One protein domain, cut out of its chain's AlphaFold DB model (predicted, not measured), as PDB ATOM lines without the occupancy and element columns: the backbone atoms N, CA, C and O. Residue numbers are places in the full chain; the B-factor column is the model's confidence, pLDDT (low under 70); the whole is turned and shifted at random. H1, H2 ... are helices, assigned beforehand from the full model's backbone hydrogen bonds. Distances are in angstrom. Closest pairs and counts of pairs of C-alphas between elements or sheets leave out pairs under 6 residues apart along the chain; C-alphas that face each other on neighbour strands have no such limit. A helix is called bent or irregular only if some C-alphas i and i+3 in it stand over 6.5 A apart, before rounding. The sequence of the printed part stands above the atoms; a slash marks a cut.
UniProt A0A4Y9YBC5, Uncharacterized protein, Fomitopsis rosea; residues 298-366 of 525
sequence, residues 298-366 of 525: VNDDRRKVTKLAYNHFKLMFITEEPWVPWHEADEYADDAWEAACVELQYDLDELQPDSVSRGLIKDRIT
ATOM      1  N   VAL A 298     163.533 246.572 339.811       87.56
ATOM      2  CA  VAL A 298     163.190 246.260 341.209       87.56
ATOM      3  C   VAL A 298     161.744 246.687 341.487       87.56
ATOM      4  O   VAL A 298     161.349 247.759 341.025       87.56
ATOM      5  N   ASN A 299     160.983 245.877 342.237       94.00
ATOM      6  CA  ASN A 299     159.604 246.173 342.664       94.00
ATOM      7  C   ASN A 299     159.501 247.570 343.315       94.00
ATOM      8  O   ASN A 299     160.428 247.988 344.009       94.00
ATOM      9  N   ASP A 300     158.395 248.289 343.114       95.69
ATOM     10  CA  ASP A 300     158.282 249.699 343.500       95.69
ATOM     11  C   ASP A 300     158.381 249.939 345.017       95.69
ATOM     12  O   ASP A 300     158.940 250.954 345.427       95.69
ATOM     13  N   ASP A 301     157.953 249.002 345.867       96.56
ATOM     14  CA  ASP A 301     158.164 249.099 347.321       96.56
ATOM     15  C   ASP A 301     159.641 248.924 347.699       96.56
ATOM     16  O   ASP A 301     160.240 249.815 348.304       96.56
ATOM     17  N   ARG A 302     160.291 247.861 347.202       96.25
ATOM     18  CA  ARG A 302     161.753 247.677 347.322       96.25
ATOM     19  C   ARG A 302     162.531 248.868 346.750       96.25
ATOM     20  O   ARG A 302     163.594 249.201 347.260       96.25
ATOM     21  N   ARG A 303     162.007 249.553 345.730       95.25
ATOM     22  CA  ARG A 303     162.582 250.771 345.134       95.25
ATOM     23  C   ARG A 303     162.443 251.999 346.038       95.25
ATOM     24  O   ARG A 303     163.384 252.795 346.076       95.25
ATOM     25  N   LYS A 304     161.327 252.165 346.762       95.88
ATOM     26  CA  LYS A 304     161.179 253.199 347.809       95.88
ATOM     27  C   LYS A 304     162.192 252.950 348.927       95.88
ATOM     28  O   LYS A 304     162.983 253.845 349.218       95.88
ATOM     29  N   VAL A 305     162.243 251.720 349.449       97.38
ATOM     30  CA  VAL A 305     163.196 251.333 350.501       97.38
ATOM     31  C   VAL A 305     164.636 251.519 350.024       97.38
ATOM     32  O   VAL A 305     165.370 252.250 350.670       97.38
ATOM     33  N   THR A 306     165.033 251.027 348.841       95.81
ATOM     34  CA  THR A 306     166.390 251.253 348.283       95.81
ATOM     35  C   THR A 306     166.761 252.743 348.214       95.81
ATOM     36  O   THR A 306     167.902 253.114 348.493       95.81
ATOM     37  N   LYS A 307     165.818 253.620 347.831       92.06
ATOM     38  CA  LYS A 307     166.048 255.075 347.751       92.06
ATOM     39  C   LYS A 307     166.230 255.734 349.119       92.06
ATOM     40  O   LYS A 307     166.953 256.724 349.199       92.06
ATOM     41  N   LEU A 308     165.586 255.224 350.166       93.25
ATOM     42  CA  LEU A 308     165.722 255.751 351.525       93.25
ATOM     43  C   LEU A 308     166.901 255.111 352.273       93.25
ATOM     44  O   LEU A 308     167.658 255.815 352.932       93.25
ATOM     45  N   ALA A 309     167.141 253.819 352.059       95.75
ATOM     46  CA  ALA A 309     168.310 253.088 352.536       95.75
ATOM     47  C   ALA A 309     169.607 253.679 351.972       95.75
ATOM     48  O   ALA A 309     170.583 253.804 352.700       95.75
ATOM     49  N   TYR A 310     169.603 254.164 350.720       92.75
ATOM     50  CA  TYR A 310     170.684 255.007 350.187       92.75
ATOM     51  C   TYR A 310     171.036 256.153 351.141       92.75
ATOM     52  O   TYR A 310     172.217 256.436 351.347       92.75
ATOM     53  N   ASN A 311     170.023 256.843 351.681       87.44
ATOM     54  CA  ASN A 311     170.243 257.963 352.581       87.44
ATOM     55  C   ASN A 311     170.849 257.444 353.880       87.44
ATOM     56  O   ASN A 311     171.987 257.808 354.149       87.44
ATOM     57  N   HIS A 312     170.182 256.559 354.624       90.94
ATOM     58  CA  HIS A 312     170.719 256.017 355.886       90.94
ATOM     59  C   HIS A 312     172.142 255.463 355.736       90.94
ATOM     60  O   HIS A 312     173.039 255.878 356.470       90.94
ATOM     61  N   PHE A 313     172.396 254.681 354.685       92.38
ATOM     62  CA  PHE A 313     173.714 254.135 354.360       92.38
ATOM     63  C   PHE A 313     174.771 255.227 354.167       92.38
ATOM     64  O   PHE A 313     175.835 255.195 354.782       92.38
ATOM     65  N   LYS A 314     174.477 256.233 353.327       87.75
ATOM     66  CA  LYS A 314     175.363 257.384 353.075       87.75
ATOM     67  C   LYS A 314     175.753 258.095 354.371       87.75
ATOM     68  O   LYS A 314     176.779 258.771 354.390       87.75
ATOM     69  N   LEU A 315     174.916 258.012 355.398       85.25
ATOM     70  CA  LEU A 315     175.016 258.792 356.620       85.25
ATOM     71  C   LEU A 315     175.801 258.031 357.685       85.25
ATOM     72  O   LEU A 315     176.792 258.583 358.152       85.25
ATOM     73  N   MET A 316     175.469 256.758 357.935       87.81
ATOM     74  CA  MET A 316     176.295 255.822 358.719       87.81
ATOM     75  C   MET A 316     177.745 255.833 358.217       87.81
ATOM     76  O   MET A 316     178.673 256.164 358.954       87.81
ATOM     77  N   PHE A 317     177.931 255.647 356.906       85.25
ATOM     78  CA  PHE A 317     179.231 255.682 356.227       85.25
ATOM     79  C   PHE A 317     179.980 257.028 356.345       85.25
ATOM     80  O   PHE A 317     181.189 257.106 356.142       85.25
ATOM     81  N   ILE A 318     179.276 258.122 356.635       82.00
ATOM     82  CA  ILE A 318     179.859 259.457 356.826       82.00
ATOM     83  C   ILE A 318     180.160 259.746 358.310       82.00
ATOM     84  O   ILE A 318     181.006 260.600 358.584       82.00
ATOM     85  N   THR A 319     179.521 259.044 359.255       79.69
ATOM     86  CA  THR A 319     179.666 259.267 360.707       79.69
ATOM     87  C   THR A 319     180.428 258.199 361.479       79.69
ATOM     88  O   THR A 319     180.947 258.521 362.544       79.69
ATOM     89  N   GLU A 320     180.456 256.953 361.007       85.69
ATOM     90  CA  GLU A 320     180.905 255.792 361.795       85.69
ATOM     91  C   GLU A 320     182.180 255.181 361.212       85.69
ATOM     92  O   GLU A 320     183.233 255.281 361.836       85.69
ATOM     93  N   GLU A 321     182.138 254.679 359.976       82.75
ATOM     94  CA  GLU A 321     183.343 254.290 359.241       82.75
ATOM     95  C   GLU A 321     183.219 254.661 357.743       82.75
ATOM     96  O   GLU A 321     182.316 254.194 357.050       82.75
ATOM     97  N   PRO A 322     184.131 255.488 357.194       81.12
ATOM     98  CA  PRO A 322     184.140 255.894 355.787       81.12
ATOM     99  C   PRO A 322     185.097 255.058 354.920       81.12
ATOM    100  O   PRO A 322     185.220 255.284 353.706       81.12
ATOM    101  N   TRP A 323     185.787 254.089 355.531       82.44
ATOM    102  CA  TRP A 323     186.701 253.136 354.892       82.44
ATOM    103  C   TRP A 323     186.333 251.674 355.178       82.44
ATOM    104  O   TRP A 323     187.209 250.816 355.138       82.44
ATOM    105  N   VAL A 324     185.035 251.406 355.390       83.56
ATOM    106  CA  VAL A 324     184.472 250.054 355.566       83.56
ATOM    107  C   VAL A 324     184.985 249.112 354.466       83.56
ATOM    108  O   VAL A 324     184.739 249.373 353.279       83.56
ATOM    109  N   PRO A 325     185.672 248.014 354.828       86.19
ATOM    110  CA  PRO A 325     186.051 246.953 353.908       86.19
ATOM    111  C   PRO A 325     184.854 246.385 353.134       86.19
ATOM    112  O   PRO A 325     183.763 246.202 353.662       86.19
ATOM    113  N   TRP A 326     185.066 246.001 351.873       84.38
ATOM    114  CA  TRP A 326     183.998 245.547 350.959       84.38
ATOM    115  C   TRP A 326     183.145 244.342 351.412       84.38
ATOM    116  O   TRP A 326     182.145 244.051 350.748       84.38
ATOM    117  N   HIS A 327     183.543 243.646 352.483       84.81
ATOM    118  CA  HIS A 327     182.813 242.527 353.080       84.81
ATOM    119  C   HIS A 327     181.885 242.986 354.218       84.81
ATOM    120  O   HIS A 327     180.697 242.690 354.171       84.81
ATOM    121  N   GLU A 328     182.378 243.812 355.145       90.62
ATOM    122  CA  GLU A 328     181.576 244.497 356.178       90.62
ATOM    123  C   GLU A 328     180.542 245.464 355.568       90.62
ATOM    124  O   GLU A 328     179.484 245.718 356.134       90.62
ATOM    125  N   ALA A 329     180.794 245.970 354.356       91.44
ATOM    126  CA  ALA A 329     179.880 246.877 353.661       91.44
ATOM    127  C   ALA A 329     178.499 246.269 353.312       91.44
ATOM    128  O   ALA A 329     177.619 247.029 352.906       91.44
ATOM    129  N   ASP A 330     178.301 244.946 353.415       93.94
ATOM    130  CA  ASP A 330     176.958 244.337 353.346       93.94
ATOM    131  C   ASP A 330     176.160 244.525 354.647       93.94
ATOM    132  O   ASP A 330     174.957 244.744 354.563       93.94
ATOM    133  N   GLU A 331     176.810 244.527 355.815       94.56
ATOM    134  CA  GLU A 331     176.157 244.710 357.123       94.56
ATOM    135  C   GLU A 331     175.588 246.134 357.225       94.56
ATOM    136  O   GLU A 331     174.382 246.314 357.361       94.56
ATOM    137  N   TYR A 332     176.414 247.149 356.940       93.81
ATOM    138  CA  TYR A 332     175.964 248.544 356.815       93.81
ATOM    139  C   TYR A 332     174.837 248.741 355.782       93.81
ATOM    140  O   TYR A 332     174.041 249.674 355.907       93.81
ATOM    141  N   ALA A 333     174.778 247.918 354.725       95.75
ATOM    142  CA  ALA A 333     173.721 247.996 353.712       95.75
ATOM    143  C   ALA A 333     172.394 247.387 354.189       95.75
ATOM    144  O   ALA A 333     171.341 247.829 353.724       95.75
ATOM    145  N   ASP A 334     172.448 246.431 355.116       96.38
ATOM    146  CA  ASP A 334     171.283 245.826 355.756       96.38
ATOM    147  C   ASP A 334     170.774 246.689 356.921       96.38
ATOM    148  O   ASP A 334     169.578 246.977 356.953       96.38
ATOM    149  N   ASP A 335     171.652 247.234 357.772       95.94
ATOM    150  CA  ASP A 335     171.287 248.213 358.816       95.94
ATOM    151  C   ASP A 335     170.558 249.431 358.218       95.94
ATOM    152  O   ASP A 335     169.514 249.887 358.695       95.94
ATOM    153  N   ALA A 336     171.091 249.959 357.112       96.00
ATOM    154  CA  ALA A 336     170.491 251.075 356.393       96.00
ATOM    155  C   ALA A 336     169.162 250.712 355.710       96.00
ATOM    156  O   ALA A 336     168.322 251.590 355.492       96.00
ATOM    157  N   TRP A 337     168.971 249.438 355.354       97.88
ATOM    158  CA  TRP A 337     167.710 248.923 354.829       97.88
ATOM    159  C   TRP A 337     166.669 248.768 355.941       97.88
ATOM    160  O   TRP A 337     165.534 249.205 355.755       97.88
ATOM    161  N   GLU A 338     167.054 248.245 357.106       97.62
ATOM    162  CA  GLU A 338     166.204 248.183 358.298       97.62
ATOM    163  C   GLU A 338     165.725 249.583 358.702       97.62
ATOM    164  O   GLU A 338     164.517 249.818 358.782       97.62
ATOM    165  N   ALA A 339     166.640 250.550 358.827       95.69
ATOM    166  CA  ALA A 339     166.299 251.943 359.125       95.69
ATOM    167  C   ALA A 339     165.304 252.546 358.109       95.69
ATOM    168  O   ALA A 339     164.397 253.295 358.483       95.69
ATOM    169  N   ALA A 340     165.431 252.190 356.826       97.38
ATOM    170  CA  ALA A 340     164.515 252.628 355.776       97.38
ATOM    171  C   ALA A 340     163.144 251.934 355.828       97.38
ATOM    172  O   ALA A 340     162.133 252.590 355.574       97.38
ATOM    173  N   CYS A 341     163.083 250.641 356.159       97.75
ATOM    174  CA  CYS A 341     161.820 249.932 356.379       97.75
ATOM    175  C   CYS A 341     161.073 250.488 357.597       97.75
ATOM    176  O   CYS A 341     159.878 250.755 357.488       97.75
ATOM    177  N   VAL A 342     161.775 250.748 358.707       96.56
ATOM    178  CA  VAL A 342     161.202 251.346 359.926       96.56
ATOM    179  C   VAL A 342     160.632 252.744 359.650       96.56
ATOM    180  O   VAL A 342     159.503 253.032 360.047       96.56
ATOM    181  N   GLU A 343     161.356 253.604 358.925       95.38
ATOM    182  CA  GLU A 343     160.872 254.949 358.566       95.38
ATOM    183  C   GLU A 343     159.675 254.913 357.592       95.38
ATOM    184  O   GLU A 343     158.774 255.749 357.690       95.38
ATOM    185  N   LEU A 344     159.625 253.931 356.683       96.69
ATOM    186  CA  LEU A 344     158.523 253.740 355.726       96.69
ATOM    187  C   LEU A 344     157.375 252.853 356.246       96.69
ATOM    188  O   LEU A 344     156.392 252.679 355.528       96.69
ATOM    189  N   GLN A 345     157.477 252.330 357.471       97.25
ATOM    190  CA  GLN A 345     156.498 251.436 358.107       97.25
ATOM    191  C   GLN A 345     156.247 250.119 357.339       97.25
ATOM    192  O   GLN A 345     155.134 249.595 357.346       97.25
ATOM    193  N   TYR A 346     157.282 249.572 356.691       97.88
ATOM    194  CA  TYR A 346     157.257 248.208 356.142       97.88
ATOM    195  C   TYR A 346     157.680 247.182 357.197       97.88
ATOM    196  O   TYR A 346     158.576 247.447 357.999       97.88
ATOM    197  N   ASP A 347     157.088 245.988 357.141       97.44
ATOM    198  CA  ASP A 347     157.540 244.844 357.933       97.44
ATOM    199  C   ASP A 347     158.910 244.343 357.429       97.44
ATOM    200  O   ASP A 347     159.152 244.212 356.222       97.44
ATOM    201  N   LEU A 348     159.817 244.080 358.369       96.44
ATOM    202  CA  LEU A 348     161.161 243.576 358.103       96.44
ATOM    203  C   LEU A 348     161.134 242.113 357.646       96.44
ATOM    204  O   LEU A 348     161.938 241.745 356.787       96.44
ATOM    205  N   ASP A 349     160.195 241.305 358.151       96.38
ATOM    206  CA  ASP A 349     160.066 239.894 357.773       96.38
ATOM    207  C   ASP A 349     159.500 239.733 356.351       96.38
ATOM    208  O   ASP A 349     159.953 238.868 355.597       96.38
ATOM    209  N   GLU A 350     158.578 240.607 355.928       96.56
ATOM    210  CA  GLU A 350     158.055 240.607 354.551       96.56
ATOM    211  C   GLU A 350     159.061 241.168 353.529       96.56
ATOM    212  O   GLU A 350     159.107 240.724 352.374       96.56
ATOM    213  N   LEU A 351     159.867 242.163 353.925       96.81
ATOM    214  CA  LEU A 351     160.648 242.988 352.996       96.81
ATOM    215  C   LEU A 351     162.169 242.924 353.220       96.81
ATOM    216  O   LEU A 351     162.872 243.896 352.945       96.81
ATOM    217  N   GLN A 352     162.700 241.770 353.636       97.19
ATOM    218  CA  GLN A 352     164.141 241.556 353.852       97.19
ATOM    219  C   GLN A 352     165.023 241.996 352.659       97.19
ATOM    220  O   GLN A 352     164.642 241.783 351.497       97.19
ATOM    221  N   PRO A 353     166.221 242.562 352.898       96.81
ATOM    222  CA  PRO A 353     167.115 243.017 351.837       96.81
ATOM    223  C   PRO A 353     167.602 241.858 350.958       96.81
ATOM    224  O   PRO A 353     168.041 240.811 351.437       96.81
ATOM    225  N   ASP A 354     167.573 242.054 349.639       95.69
ATOM    226  CA  ASP A 354     168.080 241.093 348.651       95.69
ATOM    227  C   ASP A 354     169.491 241.468 348.144       95.69
ATOM    228  O   ASP A 354     170.017 242.547 348.428       95.69
ATOM    229  N   SER A 355     170.142 240.574 347.395       94.56
ATOM    230  CA  SER A 355     171.519 240.783 346.912       94.56
ATOM    231  C   SER A 355     171.652 241.838 345.805       94.56
ATOM    232  O   SER A 355     172.741 242.388 345.608       94.56
ATOM    233  N   VAL A 356     170.567 242.164 345.093       94.12
ATOM    234  CA  VAL A 356     170.529 243.275 344.129       94.12
ATOM    235  C   VAL A 356     170.387 244.590 344.886       94.12
ATOM    236  O   VAL A 356     171.130 245.524 344.596       94.12
ATOM    237  N   SER A 357     169.514 244.639 345.893       95.12
ATOM    238  CA  SER A 357     169.311 245.788 346.780       95.12
ATOM    239  C   SER A 357     170.584 246.165 347.550       95.12
ATOM    240  O   SER A 357     171.040 247.302 347.421       95.12
ATOM    241  N   ARG A 358     171.253 245.207 348.221       95.50
ATOM    242  CA  ARG A 358     172.588 245.429 348.825       95.50
ATOM    243  C   ARG A 358     173.585 245.969 347.797       95.50
ATOM    244  O   ARG A 358     174.238 246.984 348.023       95.50
ATOM    245  N   GLY A 359     173.665 245.343 346.618       93.62
ATOM    246  CA  GLY A 359     174.545 245.791 345.534       93.62
ATOM    247  C   GLY A 359     174.268 247.227 345.066       93.62
ATOM    248  O   GLY A 359     175.207 247.996 344.864       93.62
ATOM    249  N   LEU A 360     172.992 247.605 344.943       93.56
ATOM    250  CA  LEU A 360     172.538 248.946 344.558       93.56
ATOM    251  C   LEU A 360     172.841 250.020 345.610       93.56
ATOM    252  O   LEU A 360     172.983 251.186 345.233       93.56
ATOM    253  N   ILE A 361     172.943 249.641 346.886       94.38
ATOM    254  CA  ILE A 361     173.371 250.511 347.988       94.38
ATOM    255  C   ILE A 361     174.906 250.632 347.982       94.38
ATOM    256  O   ILE A 361     175.432 251.737 347.827       94.38
ATOM    257  N   LYS A 362     175.642 249.511 348.025       92.88
ATOM    258  CA  LYS A 362     177.120 249.507 348.077       92.88
ATOM    259  C   LYS A 362     177.787 250.166 346.864       92.88
ATOM    260  O   LYS A 362     178.767 250.892 347.029       92.88
ATOM    261  N   ASP A 363     177.236 250.013 345.654       89.75
ATOM    262  CA  ASP A 363     177.746 250.672 344.433       89.75
ATOM    263  C   ASP A 363     177.757 252.217 344.530       89.75
ATOM    264  O   ASP A 363     178.365 252.906 343.700       89.75
ATOM    265  N   ARG A 364     177.092 252.792 345.542       85.38
ATOM    266  CA  ARG A 364     177.008 254.237 345.781       85.38
ATOM    267  C   ARG A 364     178.098 254.769 346.705       85.38
ATOM    268  O   ARG A 364     178.357 255.968 346.636       85.38
ATOM    269  N   ILE A 365     178.819 253.918 347.446       83.69
ATOM    270  CA  ILE A 365     180.026 254.298 348.215       83.69
ATOM    271  C   ILE A 365     181.000 255.083 347.325       83.69
ATOM    272  O   ILE A 365     181.428 256.195 347.644       83.69
ATOM    273  N   THR A 366     181.328 254.517 346.162       82.81
ATOM    274  CA  THR A 366     182.282 255.105 345.212       82.81
ATOM    275  C   THR A 366     181.765 256.421 344.630       82.81
ATOM    276  O   THR A 366     182.533 257.368 344.454       82.81
TER     277      THR A 366
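Overview. This is residues 298 to 366 of the 525 residues of an uncharacterized protein of Fomitopsis rosea (UniProt A0A4Y9YBC5). Two helices, H1 and H2, cross steeply near their middles as an X, and a shorter third helix, H3, packs beside the crossing, on H1 around Tyr 310 and on residues 329 to 334 of H2. The two links lie toward opposite ends of the long axis, residues 320 to 327 at one end and residues 345 to 354 at the other. The printed part has 69 residues with three named helices, in the order H1, H2, H3, and no named strand; the class is all helix. It is compact, with a radius of gyration of the C-alphas of 11.1 A, and only just elongated, with spans of 31 by 20 by 17 A.

Along the chain. The printed part begins at Val 298, and H1 follows as residues 300 to 319, 29.1 A from first to last C-alpha. Its first C-alpha, that of Asp 300, is at (158.282, 249.699, 343.500). H2 is residues 328 to 344, 24.8 A long, with C-alpha 328 at (181.576, 244.497, 356.178). H3 is residues 355 to 366, 18.0 A long, and ends at C-alpha 366 at (182.282, 255.105, 345.212). H3 is neither bent nor irregular, but only just: C-alphas 363 and 366 are 6.4 A apart.

Arrangement. The packing of the helices is mostly crossed, meaning that their lines stand at wide angles where they touch. H1 and H2 touch, with the closest C-alphas, those of Ala 309 and Trp 337, 4.8 A apart. They run opposite ways at a steep tilt of 58 degrees. H1 and H3 touch, with the closest C-alphas, those of Tyr 310 and Ile 361, 5.7 A apart. They run the same way at a steep tilt of 39 degrees. H2 touches H3 with residues 329 to 334 alone, and H3 touches H2 with residues 358 to 362 alone. The closest C-alphas of this pair, those of Ala 333 and Arg 358, are 5.6 A apart. The lines of H2 and H3 are only just about perpendicular, at 72 degrees. In H2 every O i to N i+4 pair is within hydrogen-bond range; in H1 it is 15 of 16 and in H3 5 of 8.

Size, cuts and confidence. The two C-alphas farthest apart are those of Trp 323 and Glu 350, at 31.3 A. The first and last printed C-alphas, of Val 298 and Thr 366, are 21.4 A apart. The printed part has no cut. The link from H1 to H2 has 8 residues and that from H2 to H3 has 10, both short. The mean pLDDT of the printed part is 92.2, and no printed residue is under 70.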